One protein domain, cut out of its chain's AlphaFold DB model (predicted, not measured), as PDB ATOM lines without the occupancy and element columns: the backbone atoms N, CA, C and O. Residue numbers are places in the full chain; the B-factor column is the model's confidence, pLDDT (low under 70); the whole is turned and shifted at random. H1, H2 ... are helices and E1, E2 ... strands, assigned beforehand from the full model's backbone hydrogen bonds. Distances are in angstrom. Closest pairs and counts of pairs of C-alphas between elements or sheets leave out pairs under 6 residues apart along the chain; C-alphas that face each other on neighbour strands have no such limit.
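This is residues 192 to 295 of the 353 residues of an uncharacterized protein of Nitrosopumilus ureiphilus (UniProt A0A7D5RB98). Two small antiparallel sheets of three strands each make this domain, E1 E2 E3 near its middle and E4 E5 E6 apart from it; H3 packs over E3 of the first sheet, with the short H1 and H2 grazing that sheet. Residues 192 to 207, with no named element, lead into E1, and the short H4 grazes the second sheet near the other end of the printed part. The printed part has 104 residues with four named helices and six named strands, in the order E1 E2 H1 H2 H3 E3 E4 E5 E6 H4; the class is mixed, with under half of the residues in named elements. The whole is compact, with a radius of gyration of the C-alphas of 13.2 A and spans of 39 by 34 by 21 A.

Start at E1, residues 208 to 211, and E2, residues 216 to 219: they form an antiparallel hairpin, with N 209 and O 218 2.9 A apart, within hydrogen-bond range. On the other side of E2, find its antiparallel neighbour E3, residues 249 to 252, where N 251 and O 217 are 2.7 A apart. Look next at H3, residues 234 to 243: it is on this sheet, over E3, at a height over the sheet of 9.3 A, from a local plane fitted to just 6 C-alphas. It runs slantwise to the strands, at 49 degrees to E3 on the local plane, and its closest C-alphas to E3 are those of Gln 236 and Ile 250, 5.9 A apart. H1, residues 222 to 225, and H2, residues 228 to 231, only graze the sheet, H2 only just on it with 5 pairs of C-alphas within 10 A. The second sheet is a meander, each strand the antiparallel neighbour of the one before: E4, residues 257 to 259, E5, residues 262 to 268, and E6, residues 274 to 278. Its two hairpins show N 257 and O 264 at 2.8 A and N 265 and O 277 at 2.9 A; the pairing is staggered, with E5 meeting E4 over 262 to 264 and E6 over 264 to 268. H4, residues 289 to 293, only grazes this sheet and is only just on it, with 5 pairs within 10 A. Every O i to N i+4 pair is within hydrogen-bond range in H3 and H4; H1 and H2 are too short for such a pair.

Find C-alpha 208 at (48.825, 5.654, 44.900), where E1 begins; E1 is 9.9 A long, E2 10.0 A and E3 10.1 A. H3 runs 14.2 A from C-alpha 234 at (46.717, 22.364, 33.860). E5 is 18.8 A long and E6 13.1 A; H4 ends at C-alpha 293, (32.327, -2.756, 33.233).

The C-alphas farthest apart are those of Glu 198 and Asp 271, 39.1 A. The printed part has no cut and no long link. The mean pLDDT of the printed part is 72.4; among the residues under 70 are 257 to 265 and 267 to 295.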
ATOM      1  N   SER A 192      51.668   4.148  51.513       79.00
ATOM      2  CA  SER A 192      52.805   5.063  51.554       79.00
ATOM      3  C   SER A 192      52.497   6.267  52.450       79.00
ATOM      4  O   SER A 192      51.390   6.809  52.412       79.00
ATOM      5  N   SER A 193      53.468   6.696  53.262       78.69
ATOM      6  CA  SER A 193      53.333   7.857  54.157       78.69
ATOM      7  C   SER A 193      53.144   9.184  53.421       78.69
ATOM      8  O   SER A 193      52.638  10.131  54.018       78.69
ATOM      9  N   VAL A 194      53.508   9.248  52.135       80.50
ATOM     10  CA  VAL A 194      53.309  10.434  51.282       80.50
ATOM     11  C   VAL A 194      51.835  10.660  50.929       80.50
ATOM     12  O   VAL A 194      51.451  11.757  50.531       80.50
ATOM     13  N   ILE A 195      50.988   9.634  51.083       83.38
ATOM     14  CA  ILE A 195      49.554   9.740  50.818       83.38
ATOM     15  C   ILE A 195      48.888  10.485  51.988       83.38
ATOM     16  O   ILE A 195      48.995  10.017  53.129       83.38
ATOM     17  N   PRO A 196      48.146  11.586  51.738       87.25
ATOM     18  CA  PRO A 196      47.511  12.380  52.793       87.25
ATOM     19  C   PRO A 196      46.636  11.517  53.697       87.25
ATOM     20  O   PRO A 196      45.912  10.655  53.202       87.25
ATOM     21  N   LYS A 197      46.701  11.707  55.019       86.38
ATOM     22  CA  LYS A 197      46.046  10.819  56.003       86.38
ATOM     23  C   LYS A 197      44.524  10.813  55.885       86.38
ATOM     24  O   LYS A 197      43.884   9.850  56.289       86.38
ATOM     25  N   GLU A 198      43.971  11.883  55.334       88.25
ATOM     26  CA  GLU A 198      42.548  12.116  55.128       88.25
ATOM     27  C   GLU A 198      41.979  11.257  53.990       88.25
ATOM     28  O   GLU A 198      40.769  11.052  53.929       88.25
ATOM     29  N   VAL A 199      42.833  10.738  53.097       87.12
ATOM     30  CA  VAL A 199      42.407   9.829  52.027       87.12
ATOM     31  C   VAL A 199      41.985   8.499  52.640       87.12
ATOM     32  O   VAL A 199      42.784   7.842  53.319       87.12
ATOM     33  N   ASP A 200      40.751   8.084  52.354       86.31
ATOM     34  CA  ASP A 200      40.219   6.798  52.792       86.31
ATOM     35  C   ASP A 200      41.133   5.652  52.340       86.31
ATOM     36  O   ASP A 200      41.551   5.582  51.185       86.31
ATOM     37  N   SER A 201      41.459   4.751  53.264       84.19
ATOM     38  CA  SER A 201      42.386   3.653  52.993       84.19
ATOM     39  C   SER A 201      41.824   2.635  51.998       84.19
ATOM     40  O   SER A 201      42.616   1.929  51.378       84.19
ATOM     41  N   VAL A 202      40.501   2.587  51.789       80.75
ATOM     42  CA  VAL A 202      39.901   1.781  50.705       80.75
ATOM     43  C   VAL A 202      40.294   2.295  49.319       80.75
ATOM     44  O   VAL A 202      40.441   1.503  48.395       80.75
ATOM     45  N   ASN A 203      40.568   3.596  49.198       82.25
ATOM     46  CA  ASN A 203      40.989   4.232  47.951       82.25
ATOM     47  C   ASN A 203      42.510   4.221  47.769       82.25
ATOM     48  O   ASN A 203      43.002   4.850  46.836       82.25
ATOM     49  N   VAL A 204      43.259   3.572  48.666       78.56
ATOM     50  CA  VAL A 204      44.725   3.571  48.678       78.56
ATOM     51  C   VAL A 204      45.287   2.231  48.236       78.56
ATOM     52  O   VAL A 204      44.855   1.157  48.666       78.56
ATOM     53  N   TRP A 205      46.346   2.311  47.439       72.94
ATOM     54  CA  TRP A 205      47.131   1.172  47.013       72.94
ATOM     55  C   TRP A 205      48.614   1.515  46.951       72.94
ATOM     56  O   TRP A 205      49.036   2.266  46.081       72.94
ATOM     57  N   ASN A 206      49.433   0.935  47.827       71.19
ATOM     58  CA  ASN A 206      50.878   1.176  47.853       71.19
ATOM     59  C   ASN A 206      51.211   2.683  47.880       71.19
ATOM     60  O   ASN A 206      51.002   3.349  48.892       71.19
ATOM     61  N   ASP A 207      51.721   3.212  46.768       72.06
ATOM     62  CA  ASP A 207      52.144   4.588  46.524       72.06
ATOM     63  C   ASP A 207      51.119   5.402  45.716       72.06
ATOM     64  O   ASP A 207      51.463   6.420  45.117       72.06
ATOM     65  N   CYS A 208      49.862   4.970  45.657       79.44
ATOM     66  CA  CYS A 208      48.825   5.654  44.900       79.44
ATOM     67  C   CYS A 208      47.464   5.652  45.596       79.44
ATOM     68  O   CYS A 208      47.209   4.868  46.513       79.44
ATOM     69  N   TYR A 209      46.588   6.556  45.161       86.06
ATOM     70  CA  TYR A 209      45.209   6.614  45.617       86.06
ATOM     71  C   TYR A 209      44.266   7.191  44.561       86.06
ATOM     72  O   TYR A 209      44.698   7.886  43.640       86.06
ATOM     73  N   TYR A 210      42.971   6.913  44.698       86.56
ATOM     74  CA  TYR A 210      41.929   7.557  43.903       86.56
ATOM     75  C   TYR A 210      41.296   8.721  44.674       86.56
ATOM     76  O   TYR A 210      40.832   8.566  45.805       86.56
ATOM     77  N   ASP A 211      41.282   9.897  44.055       87.94
ATOM     78  CA  ASP A 211      40.608  11.092  44.546       87.94
ATOM     79  C   ASP A 211      39.222  11.197  43.911       87.94
ATOM     80  O   ASP A 211      39.052  11.647  42.773       87.94
ATOM     81  N   THR A 212      38.218  10.803  44.690       84.56
ATOM     82  CA  THR A 212      36.808  10.810  44.291       84.56
ATOM     83  C   THR A 212      36.290  12.207  43.957       84.56
ATOM     84  O   THR A 212      35.431  12.348  43.087       84.56
ATOM     85  N   SER A 213      36.813  13.254  44.602       87.69
ATOM     86  CA  SER A 213      36.364  14.633  44.382       87.69
ATOM     87  C   SER A 213      36.821  15.172  43.029       87.69
ATOM     88  O   SER A 213      36.064  15.856  42.338       87.69
ATOM     89  N   ARG A 214      38.047  14.819  42.630       87.75
ATOM     90  CA  ARG A 214      38.653  15.220  41.353       87.75
ATOM     91  C   ARG A 214      38.383  14.219  40.231       87.75
ATOM     92  O   ARG A 214      38.685  14.532  39.082       87.75
ATOM     93  N   LYS A 215      37.826  13.043  40.548       87.50
ATOM     94  CA  LYS A 215      37.717  11.890  39.638       87.50
ATOM     95  C   LYS A 215      39.053  11.609  38.961       87.50
ATOM     96  O   LYS A 215      39.193  11.627  37.735       87.50
ATOM     97  N   ALA A 216      40.077  11.458  39.790       87.75
ATOM     98  CA  ALA A 216      41.444  11.346  39.328       87.75
ATOM     99  C   ALA A 216      42.224  10.342  40.169       87.75
ATOM    100  O   ALA A 216      42.009  10.192  41.366       87.75
ATOM    101  N   TYR A 217      43.163   9.676  39.520       85.38
ATOM    102  CA  TYR A 217      44.129   8.799  40.143       85.38
ATOM    103  C   TYR A 217      45.421   9.562  40.424       85.38
ATOM    104  O   TYR A 217      45.922  10.274  39.555       85.38
ATOM    105  N   ILE A 218      45.969   9.413  41.624       87.94
ATOM    106  CA  ILE A 218      47.217  10.045  42.031       87.94
ATOM    107  C   ILE A 218      48.225   8.955  42.343       87.94
ATOM    108  O   ILE A 218      47.956   8.074  43.155       87.94
ATOM    109  N   THR A 219      49.405   9.037  41.740       83.00
ATOM    110  CA  THR A 219      50.520   8.138  42.033       83.00
ATOM    111  C   THR A 219      51.775   8.916  42.383       83.00
ATOM    112  O   THR A 219      52.131   9.885  41.717       83.00
ATOM    113  N   PHE A 220      52.468   8.467  43.419       78.12
ATOM    114  CA  PHE A 220      53.786   8.961  43.814       78.12
ATOM    115  C   PHE A 220      54.906   8.084  43.242       78.12
ATOM    116  O   PHE A 220      56.063   8.170  43.650       78.12
ATOM    117  N   ASN A 221      54.569   7.232  42.272       71.88
ATOM    118  CA  ASN A 221      55.529   6.368  41.630       71.88
ATOM    119  C   ASN A 221      56.518   7.192  40.798       71.88
ATOM    120  O   ASN A 221      56.145   7.875  39.837       71.88
ATOM    121  N   LYS A 222      57.808   7.069  41.114       69.25
ATOM    122  CA  LYS A 222      58.881   7.840  40.468       69.25
ATOM    123  C   LYS A 222      58.938   7.684  38.956       69.25
ATOM    124  O   LYS A 222      59.363   8.608  38.263       69.25
ATOM    125  N   ARG A 223      58.502   6.542  38.418       68.31
ATOM    126  CA  ARG A 223      58.436   6.340  36.966       68.31
ATOM    127  C   ARG A 223      57.501   7.355  36.312       68.31
ATOM    128  O   ARG A 223      57.827   7.888  35.255       68.31
ATOM    129  N   PHE A 224      56.367   7.640  36.946       70.75
ATOM    130  CA  PHE A 224      55.415   8.633  36.463       70.75
ATOM    131  C   PHE A 224      55.922  10.052  36.716       70.75
ATOM    132  O   PHE A 224      55.737  10.923  35.868       70.75
ATOM    133  N   GLU A 225      56.639  10.294  37.816       69.06
ATOM    134  CA  GLU A 225      57.235  11.610  38.086       69.06
ATOM    135  C   GLU A 225      58.234  12.059  37.013       69.06
ATOM    136  O   GLU A 225      58.371  13.256  36.751       69.06
ATOM    137  N   GLN A 226      58.910  11.112  36.358       69.06
ATOM    138  CA  GLN A 226      59.840  11.390  35.263       69.06
ATOM    139  C   GLN A 226      59.141  11.854  33.971       69.06
ATOM    140  O   GLN A 226      59.805  12.378  33.070       69.06
ATOM    141  N   MET A 227      57.815  11.715  33.871       72.12
ATOM    142  CA  MET A 227      57.033  12.142  32.711       72.12
ATOM    143  C   MET A 227      56.865  13.665  32.726       72.12
ATOM    144  O   MET A 227      55.877  14.207  33.219       72.12
ATOM    145  N   LYS A 228      57.842  14.388  32.165       72.25
ATOM    146  CA  LYS A 228      57.852  15.863  32.145       72.25
ATOM    147  C   LYS A 228      56.583  16.472  31.546       72.25
ATOM    148  O   LYS A 228      56.108  17.483  32.047       72.25
ATOM    149  N   GLU A 229      56.019  15.845  30.516       74.31
ATOM    150  CA  GLU A 229      54.769  16.295  29.889       74.31
ATOM    151  C   GLU A 229      53.564  16.181  30.834       74.31
ATOM    152  O   GLU A 229      52.638  16.989  30.775       74.31
ATOM    153  N   ALA A 230      53.576  15.214  31.759       74.38
ATOM    154  CA  ALA A 230      52.514  15.075  32.746       74.38
ATOM    155  C   ALA A 230      52.480  16.281  33.702       74.38
ATOM    156  O   ALA A 230      51.384  16.703  34.072       74.38
ATOM    157  N   ARG A 231      53.659  16.854  34.016       80.50
ATOM    158  CA  ARG A 231      53.880  18.034  34.881       80.50
ATOM    159  C   ARG A 231      53.423  19.359  34.275       80.50
ATOM    160  O   ARG A 231      53.214  20.315  35.012       80.50
ATOM    161  N   THR A 232      53.237  19.429  32.959       82.12
ATOM    162  CA  THR A 232      52.816  20.666  32.280       82.12
ATOM    163  C   THR A 232      51.307  20.778  32.081       82.12
ATOM    164  O   THR A 232      50.843  21.800  31.587       82.12
ATOM    165  N   ARG A 233      50.527  19.743  32.420       84.31
ATOM    166  CA  ARG A 233      49.062  19.767  32.278       84.31
ATOM    167  C   ARG A 233      48.437  20.681  33.327       84.31
ATOM    168  O   ARG A 233      48.844  20.635  34.484       84.31
ATOM    169  N   ASP A 234      47.392  21.418  32.956       87.81
ATOM    170  CA  ASP A 234      46.717  22.364  33.860       87.81
ATOM    171  C   ASP A 234      46.257  21.710  35.171       87.81
ATOM    172  O   ASP A 234      46.494  22.260  36.245       87.81
ATOM    173  N   ILE A 235      45.689  20.498  35.099       87.81
ATOM    174  CA  ILE A 235      45.267  19.740  36.287       87.81
ATOM    175  C   ILE A 235      46.438  19.422  37.224       87.81
ATOM    176  O   ILE A 235      46.307  19.531  38.440       87.81
ATOM    177  N   GLN A 236      47.606  19.090  36.671       90.00
ATOM    178  CA  GLN A 236      48.806  18.819  37.454       90.00
ATOM    179  C   GLN A 236      49.380  20.107  38.043       90.00
ATOM    180  O   GLN A 236      49.744  20.126  39.210       90.00
ATOM    181  N   VAL A 237      49.402  21.203  37.279       89.44
ATOM    182  CA  VAL A 237      49.847  22.516  37.773       89.44
ATOM    183  C   VAL A 237      48.961  23.005  38.918       89.44
ATOM    184  O   VAL A 237      49.459  23.596  39.875       89.44
ATOM    185  N   GLN A 238      47.649  22.785  38.829       89.81
ATOM    186  CA  GLN A 238      46.725  23.101  39.912       89.81
ATOM    187  C   GLN A 238      46.988  22.211  41.131       89.81
ATOM    188  O   GLN A 238      47.133  22.725  42.238       89.81
ATOM    189  N   PHE A 239      47.114  20.905  40.923       90.88
ATOM    190  CA  PHE A 239      47.375  19.951  41.991       90.88
ATOM    191  C   PHE A 239      48.707  20.224  42.719       90.88
ATOM    192  O   PHE A 239      48.752  20.220  43.946       90.88
ATOM    193  N   ASP A 240      49.765  20.589  41.991       90.31
ATOM    194  CA  ASP A 240      51.067  20.985  42.550       90.31
ATOM    195  C   ASP A 240      50.973  22.260  43.407       90.31
ATOM    196  O   ASP A 240      51.697  22.409  44.392       90.31
ATOM    197  N   LYS A 241      50.077  23.200  43.068       89.56
ATOM    198  CA  LYS A 241      49.838  24.402  43.889       89.56
ATOM    199  C   LYS A 241      49.135  24.074  45.202       89.56
ATOM    200  O   LYS A 241      49.372  24.760  46.192       89.56
ATOM    201  N   GLU A 242      48.265  23.072  45.189       87.94
ATOM    202  CA  GLU A 242      47.483  22.647  46.352       87.94
ATOM    203  C   GLU A 242      48.320  21.778  47.303       87.94
ATOM    204  O   GLU A 242      48.271  21.974  48.514       87.94
ATOM    205  N   MET A 243      49.119  20.862  46.750       83.12
ATOM    206  CA  MET A 243      49.845  19.836  47.507       83.12
ATOM    207  C   MET A 243      51.333  20.148  47.729       83.12
ATOM    208  O   MET A 243      51.958  19.562  48.608       83.12
ATOM    209  N   GLY A 244      51.921  21.066  46.953       79.81
ATOM    210  CA  GLY A 244      53.356  21.363  46.965       79.81
ATOM    211  C   GLY A 244      54.148  20.619  45.879       79.81
ATOM    212  O   GLY A 244      53.597  19.919  45.036       79.81
ATOM    213  N   LYS A 245      55.481  20.791  45.872       64.06
ATOM    214  CA  LYS A 245      56.370  20.285  44.800       64.06
ATOM    215  C   LYS A 245      56.476  18.755  44.716       64.06
ATOM    216  O   LYS A 245      56.923  18.251  43.691       64.06
ATOM    217  N   GLU A 246      56.072  18.040  45.762       69.06
ATOM    218  CA  GLU A 246      56.139  16.573  45.874       69.06
ATOM    219  C   GLU A 246      54.744  15.930  45.814       69.06
ATOM    220  O   GLU A 246      54.496  14.857  46.347       69.06
ATOM    221  N   SER A 247      53.813  16.599  45.137       76.50
ATOM    222  CA  SER A 247      52.402  16.226  44.977       76.50
ATOM    223  C   SER A 247      52.139  14.848  44.348       76.50
ATOM    224  O   SER A 247      51.008  14.381  44.401       76.50
ATOM    225  N   GLY A 248      53.134  14.189  43.747       84.50
ATOM    226  CA  GLY A 248      52.924  13.034  42.868       84.50
ATOM    227  C   GLY A 248      52.350  13.432  41.499       84.50
ATOM    228  O   GLY A 248      52.369  14.602  41.110       84.50
ATOM    229  N   ILE A 249      51.871  12.456  40.730       87.19
ATOM    230  CA  ILE A 249      51.270  12.638  39.404       87.19
ATOM    231  C   ILE A 249      49.769  12.382  39.467       87.19
ATOM    232  O   ILE A 249      49.353  11.286  39.832       87.19
ATOM    233  N   ILE A 250      48.974  13.369  39.048       90.12
ATOM    234  CA  ILE A 250      47.515  13.277  38.936       90.12
ATOM    235  C   ILE A 250      47.101  12.881  37.516       90.12
ATOM    236  O   ILE A 250      47.567  13.433  36.519       90.12
ATOM    237  N   ILE A 251      46.216  11.904  37.396       86.69
ATOM    238  CA  ILE A 251      45.753  11.316  36.143       86.69
ATOM    239  C   ILE A 251      44.233  11.348  36.160       86.69
ATOM    240  O   ILE A 251      43.605  10.670  36.965       86.69
ATOM    241  N   GLU A 252      43.638  12.136  35.270       86.31
ATOM    242  CA  GLU A 252      42.186  12.165  35.110       86.31
ATOM    243  C   GLU A 252      41.666  10.777  34.754       86.31
ATOM    244  O   GLU A 252      42.205  10.109  33.869       86.31
ATOM    245  N   GLU A 253      40.574  10.381  35.394       83.69
ATOM    246  CA  GLU A 253      39.924   9.100  35.153       83.69
ATOM    247  C   GLU A 253      39.596   8.875  33.667       83.69
ATOM    248  O   GLU A 253      39.830   7.799  33.125       83.69
ATOM    249  N   SER A 254      39.168   9.928  32.967       81.50
ATOM    250  CA  SER A 254      38.850   9.897  31.531       81.50
ATOM    251  C   SER A 254      40.039   9.567  30.616       81.50
ATOM    252  O   SER A 254      39.852   9.302  29.427       81.50
ATOM    253  N   LYS A 255      41.273   9.614  31.131       82.25
ATOM    254  CA  LYS A 255      42.500   9.265  30.398       82.25
ATOM    255  C   LYS A 255      42.928   7.820  30.624       82.25
ATOM    256  O   LYS A 255      43.821   7.344  29.922       82.25
ATOM    257  N   ILE A 256      42.321   7.145  31.594       77.00
ATOM    258  CA  ILE A 256      42.620   5.764  31.934       77.00
ATOM    259  C   ILE A 256      41.854   4.862  30.974       77.00
ATOM    260  O   ILE A 256      40.664   5.031  30.728       77.00
ATOM    261  N   THR A 257      42.555   3.885  30.418       64.81
ATOM    262  CA  THR A 257      41.956   2.848  29.581       64.81
ATOM    263  C   THR A 257      42.396   1.483  30.073       64.81
ATOM    264  O   THR A 257      43.482   1.336  30.632       64.81
ATOM    265  N   ILE A 258      41.571   0.467  29.845       55.94
ATOM    266  CA  ILE A 258      41.921  -0.903  30.200       55.94
ATOM    267  C   ILE A 258      42.598  -1.575  29.005       55.94
ATOM    268  O   ILE A 258      42.000  -1.736  27.938       55.94
ATOM    269  N   LYS A 259      43.849  -2.000  29.190       50.69
ATOM    270  CA  LYS A 259      44.616  -2.797  28.227       50.69
ATOM    271  C   LYS A 259      44.950  -4.147  28.823       50.69
ATOM    272  O   LYS A 259      45.624  -4.221  29.841       50.69
ATOM    273  N   TYR A 260      44.451  -5.209  28.191       49.75
ATOM    274  CA  TYR A 260      44.658  -6.591  28.645       49.75
ATOM    275  C   TYR A 260      44.238  -6.801  30.105       49.75
ATOM    276  O   TYR A 260      44.888  -7.504  30.871       49.75
ATOM    277  N   GLY A 261      43.158  -6.127  30.508       47.38
ATOM    278  CA  GLY A 261      42.690  -6.154  31.885       47.38
ATOM    279  C   GLY A 261      43.526  -5.318  32.853       47.38
ATOM    280  O   GLY A 261      43.297  -5.445  34.040       47.38
ATOM    281  N   ILE A 262      44.447  -4.457  32.417       50.34
ATOM    282  CA  ILE A 262      45.255  -3.589  33.292       50.34
ATOM    283  C   ILE A 262      44.975  -2.121  32.961       50.34
ATOM    284  O   ILE A 262      44.910  -1.747  31.789       50.34
ATOM    285  N   SER A 263      44.811  -1.285  33.987       59.28
ATOM    286  CA  SER A 263      44.665   0.163  33.819       59.28
ATOM    287  C   SER A 263      45.939   0.768  33.241       59.28
ATOM    288  O   SER A 263      47.039   0.540  33.743       59.28
ATOM    289  N   ALA A 264      45.794   1.540  32.173       64.56
ATOM    290  CA  ALA A 264      46.902   2.115  31.438       64.56
ATOM    291  C   ALA A 264      46.541   3.486  30.869       64.56
ATOM    292  O   ALA A 264      45.386   3.765  30.542       64.56
ATOM    293  N   ILE A 265      47.558   4.321  30.690       67.81
ATOM    294  CA  ILE A 265      47.458   5.595  29.972       67.81
ATOM    295  C   ILE A 265      48.323   5.559  28.716       67.81
ATOM    296  O   ILE A 265      49.337   4.860  28.673       67.81
ATOM    297  N   ILE A 266      47.946   6.345  27.708       70.94
ATOM    298  CA  ILE A 266      48.835   6.665  26.588       70.94
ATOM    299  C   ILE A 266      49.581   7.945  26.939       70.94
ATOM    300  O   ILE A 266      48.956   8.961  27.252       70.94
ATOM    301  N   ALA A 267      50.900   7.915  26.822       65.06
ATOM    302  CA  ALA A 267      51.732   9.110  26.833       65.06
ATOM    303  C   ALA A 267      52.777   9.032  25.721       65.06
ATOM    304  O   ALA A 267      52.925   7.991  25.088       65.06
ATOM    305  N   LYS A 268      53.476  10.136  25.451       65.88
ATOM    306  CA  LYS A 268      54.577  10.132  24.490       65.88
ATOM    307  C   LYS A 268      55.883   9.722  25.164       65.88
ATOM    308  O   LYS A 268      56.142  10.107  26.304       65.88
ATOM    309  N   ASP A 269      56.695   8.944  24.458       62.94
ATOM    310  CA  ASP A 269      58.076   8.669  24.848       62.94
ATOM    311  C   ASP A 269      59.008   9.855  24.535       62.94
ATOM    312  O   ASP A 269      58.575  10.934  24.122       62.94
ATOM    313  N   GLN A 270      60.313   9.665  24.753       60.16
ATOM    314  CA  GLN A 270      61.324  10.698  24.503       60.16
ATOM    315  C   GLN A 270      61.428  11.102  23.023       60.16
ATOM    316  O   GLN A 270      61.873  12.212  22.734       60.16
ATOM    317  N   ASP A 271      60.992  10.229  22.115       59.81
ATOM    318  CA  ASP A 271      61.011  10.422  20.665       59.81
ATOM    319  C   ASP A 271      59.655  10.924  20.131       59.81
ATOM    320  O   ASP A 271      59.493  11.168  18.934       59.81
ATOM    321  N   GLY A 272      58.677  11.133  21.019       63.69
ATOM    322  CA  GLY A 272      57.345  11.628  20.692       63.69
ATOM    323  C   GLY A 272      56.354  10.547  20.250       63.69
ATOM    324  O   GLY A 272      55.228  10.895  19.876       63.69
ATOM    325  N   ASN A 273      56.725   9.264  20.301       58.12
ATOM    326  CA  ASN A 273      55.849   8.159  19.924       58.12
ATOM    327  C   ASN A 273      54.861   7.836  21.051       58.12
ATOM    328  O   ASN A 273      55.231   7.888  22.223       58.12
ATOM    329  N   PRO A 274      53.610   7.466  20.733       58.12
ATOM    330  CA  PRO A 274      52.649   7.053  21.744       58.12
ATOM    331  C   PRO A 274      53.030   5.690  22.339       58.12
ATOM    332  O   PRO A 274      53.139   4.699  21.619       58.12
ATOM    333  N   VAL A 275      53.170   5.633  23.660       57.97
ATOM    334  CA  VAL A 275      53.502   4.439  24.442       57.97
ATOM    335  C   VAL A 275      52.471   4.235  25.550       57.97
ATOM    336  O   VAL A 275      51.970   5.183  26.160       57.97
ATOM    337  N   TRP A 276      52.143   2.970  25.807       63.12
ATOM    338  CA  TRP A 276      51.276   2.565  26.908       63.12
ATOM    339  C   TRP A 276      52.057   2.496  28.220       63.12
ATOM    340  O   TRP A 276      53.022   1.744  28.344       63.12
ATOM    341  N   HIS A 277      51.598   3.237  29.223       61.72
ATOM    342  CA  HIS A 277      52.101   3.160  30.588       61.72
ATOM    343  C   HIS A 277      51.066   2.459  31.456       61.72
ATOM    344  O   HIS A 277      49.969   2.980  31.657       61.72
ATOM    345  N   LEU A 278      51.421   1.279  31.965       61.56
ATOM    346  CA  LEU A 278      50.602   0.565  32.937       61.56
ATOM    347  C   LEU A 278      50.625   1.332  34.256       61.56
ATOM    348  O   LEU A 278      51.702   1.634  34.774       61.56
ATOM    349  N   LEU A 279      49.447   1.652  34.778       62.56
ATOM    350  CA  LEU A 279      49.313   2.270  36.087       62.56
ATOM    351  C   LEU A 279      49.625   1.225  37.169       62.56
ATOM    352  O   LEU A 279      49.315   0.042  36.970       62.56
ATOM    353  N   PRO A 280      50.231   1.626  38.304       59.84
ATOM    354  CA  PRO A 280      50.315   0.768  39.479       59.84
ATOM    355  C   PRO A 280      48.933   0.175  39.756       59.84
ATOM    356  O   PRO A 280      47.942   0.894  39.651       59.84
ATOM    357  N   ILE A 281      48.888  -1.136  40.015       58.09
ATOM    358  CA  ILE A 281      47.677  -1.973  39.992       58.09
ATOM    359  C   ILE A 281      46.519  -1.270  40.716       58.09
ATOM    360  O   ILE A 281      46.430  -1.302  41.936       58.09
ATOM    361  N   MET A 282      45.644  -0.628  39.942       57.28
ATOM    362  CA  MET A 282      44.400  -0.059  40.441       57.28
ATOM    363  C   MET A 282      43.425  -1.207  40.658       57.28
ATOM    364  O   MET A 282      43.253  -2.044  39.763       57.28
ATOM    365  N   THR A 283      42.802  -1.267  41.829       55.38
ATOM    366  CA  THR A 283      41.699  -2.205  42.048       55.38
ATOM    367  C   THR A 283      40.419  -1.690  41.412       55.38
ATOM    368  O   THR A 283      40.314  -0.508  41.079       55.38
ATOM    369  N   ASP A 284      39.449  -2.586  41.217       54.91
ATOM    370  CA  ASP A 284      38.149  -2.221  40.649       54.91
ATOM    371  C   ASP A 284      37.445  -1.166  41.520       54.91
ATOM    372  O   ASP A 284      36.811  -0.267  40.986       54.91
ATOM    373  N   GLU A 285      37.645  -1.187  42.840       56.19
ATOM    374  CA  GLU A 285      37.056  -0.191  43.753       56.19
ATOM    375  C   GLU A 285      37.663   1.218  43.609       56.19
ATOM    376  O   GLU A 285      37.056   2.199  44.029       56.19
ATOM    377  N   MET A 286      38.854   1.341  43.009       57.03
ATOM    378  CA  MET A 286      39.492   2.634  42.717       57.03
ATOM    379  C   MET A 286      39.006   3.246  41.392       57.03
ATOM    380  O   MET A 286      39.517   4.286  40.973       57.03
ATOM    381  N   LEU A 287      38.086   2.582  40.692       56.69
ATOM    382  CA  LEU A 287      37.610   2.932  39.359       56.69
ATOM    383  C   LEU A 287      36.086   3.092  39.378       56.69
ATOM    384  O   LEU A 287      35.397   2.448  40.164       56.69
ATOM    385  N   THR A 288      35.525   3.930  38.503       56.53
ATOM    386  CA  THR A 288      34.064   3.958  38.337       56.53
ATOM    387  C   THR A 288      33.543   2.677  37.693       56.53
ATOM    388  O   THR A 288      34.227   2.043  36.884       56.53
ATOM    389  N   ASP A 289      32.277   2.355  37.974       50.16
ATOM    390  CA  ASP A 289      31.554   1.229  37.369       50.16
ATOM    391  C   ASP A 289      31.660   1.214  35.836       50.16
ATOM    392  O   ASP A 289      31.741   0.153  35.231       50.16
ATOM    393  N   GLU A 290      31.715   2.375  35.178       45.25
ATOM    394  CA  GLU A 290      31.854   2.486  33.719       45.25
ATOM    395  C   GLU A 290      33.237   2.028  33.212       45.25
ATOM    396  O   GLU A 290      33.349   1.419  32.147       45.25
ATOM    397  N   ILE A 291      34.306   2.242  33.985       49.88
ATOM    398  CA  ILE A 291      35.642   1.721  33.659       49.88
ATOM    399  C   ILE A 291      35.736   0.231  33.989       49.88
ATOM    400  O   ILE A 291      36.275  -0.545  33.195       49.88
ATOM    401  N   VAL A 292      35.176  -0.175  35.130       48.19
ATOM    402  CA  VAL A 292      35.163  -1.569  35.590       48.19
ATOM    403  C   VAL A 292      34.350  -2.455  34.642       48.19
ATOM    404  O   VAL A 292      34.790  -3.544  34.288       48.19
ATOM    405  N   THR A 293      33.198  -1.996  34.156       49.19
ATOM    406  CA  THR A 293      32.327  -2.756  33.233       49.19
ATOM    407  C   THR A 293      32.904  -2.924  31.826       49.19
ATOM    408  O   THR A 293      32.495  -3.835  31.109       49.19
ATOM    409  N   ASN A 294      33.900  -2.121  31.436       46.19
ATOM    410  CA  ASN A 294      34.660  -2.329  30.200       46.19
ATOM    411  C   ASN A 294      35.735  -3.436  30.327       46.19
ATOM    412  O   ASN A 294      36.390  -3.775  29.335       46.19
ATOM    413  N   ARG A 295      35.921  -4.038  31.516       41.41
ATOM    414  CA  ARG A 295      36.687  -5.285  31.695       41.41
ATOM    415  C   ARG A 295      35.823  -6.505  31.344       41.41
ATOM    416  O   ARG A 295      34.670  -6.600  31.742       41.41
TER     417      ARG A 295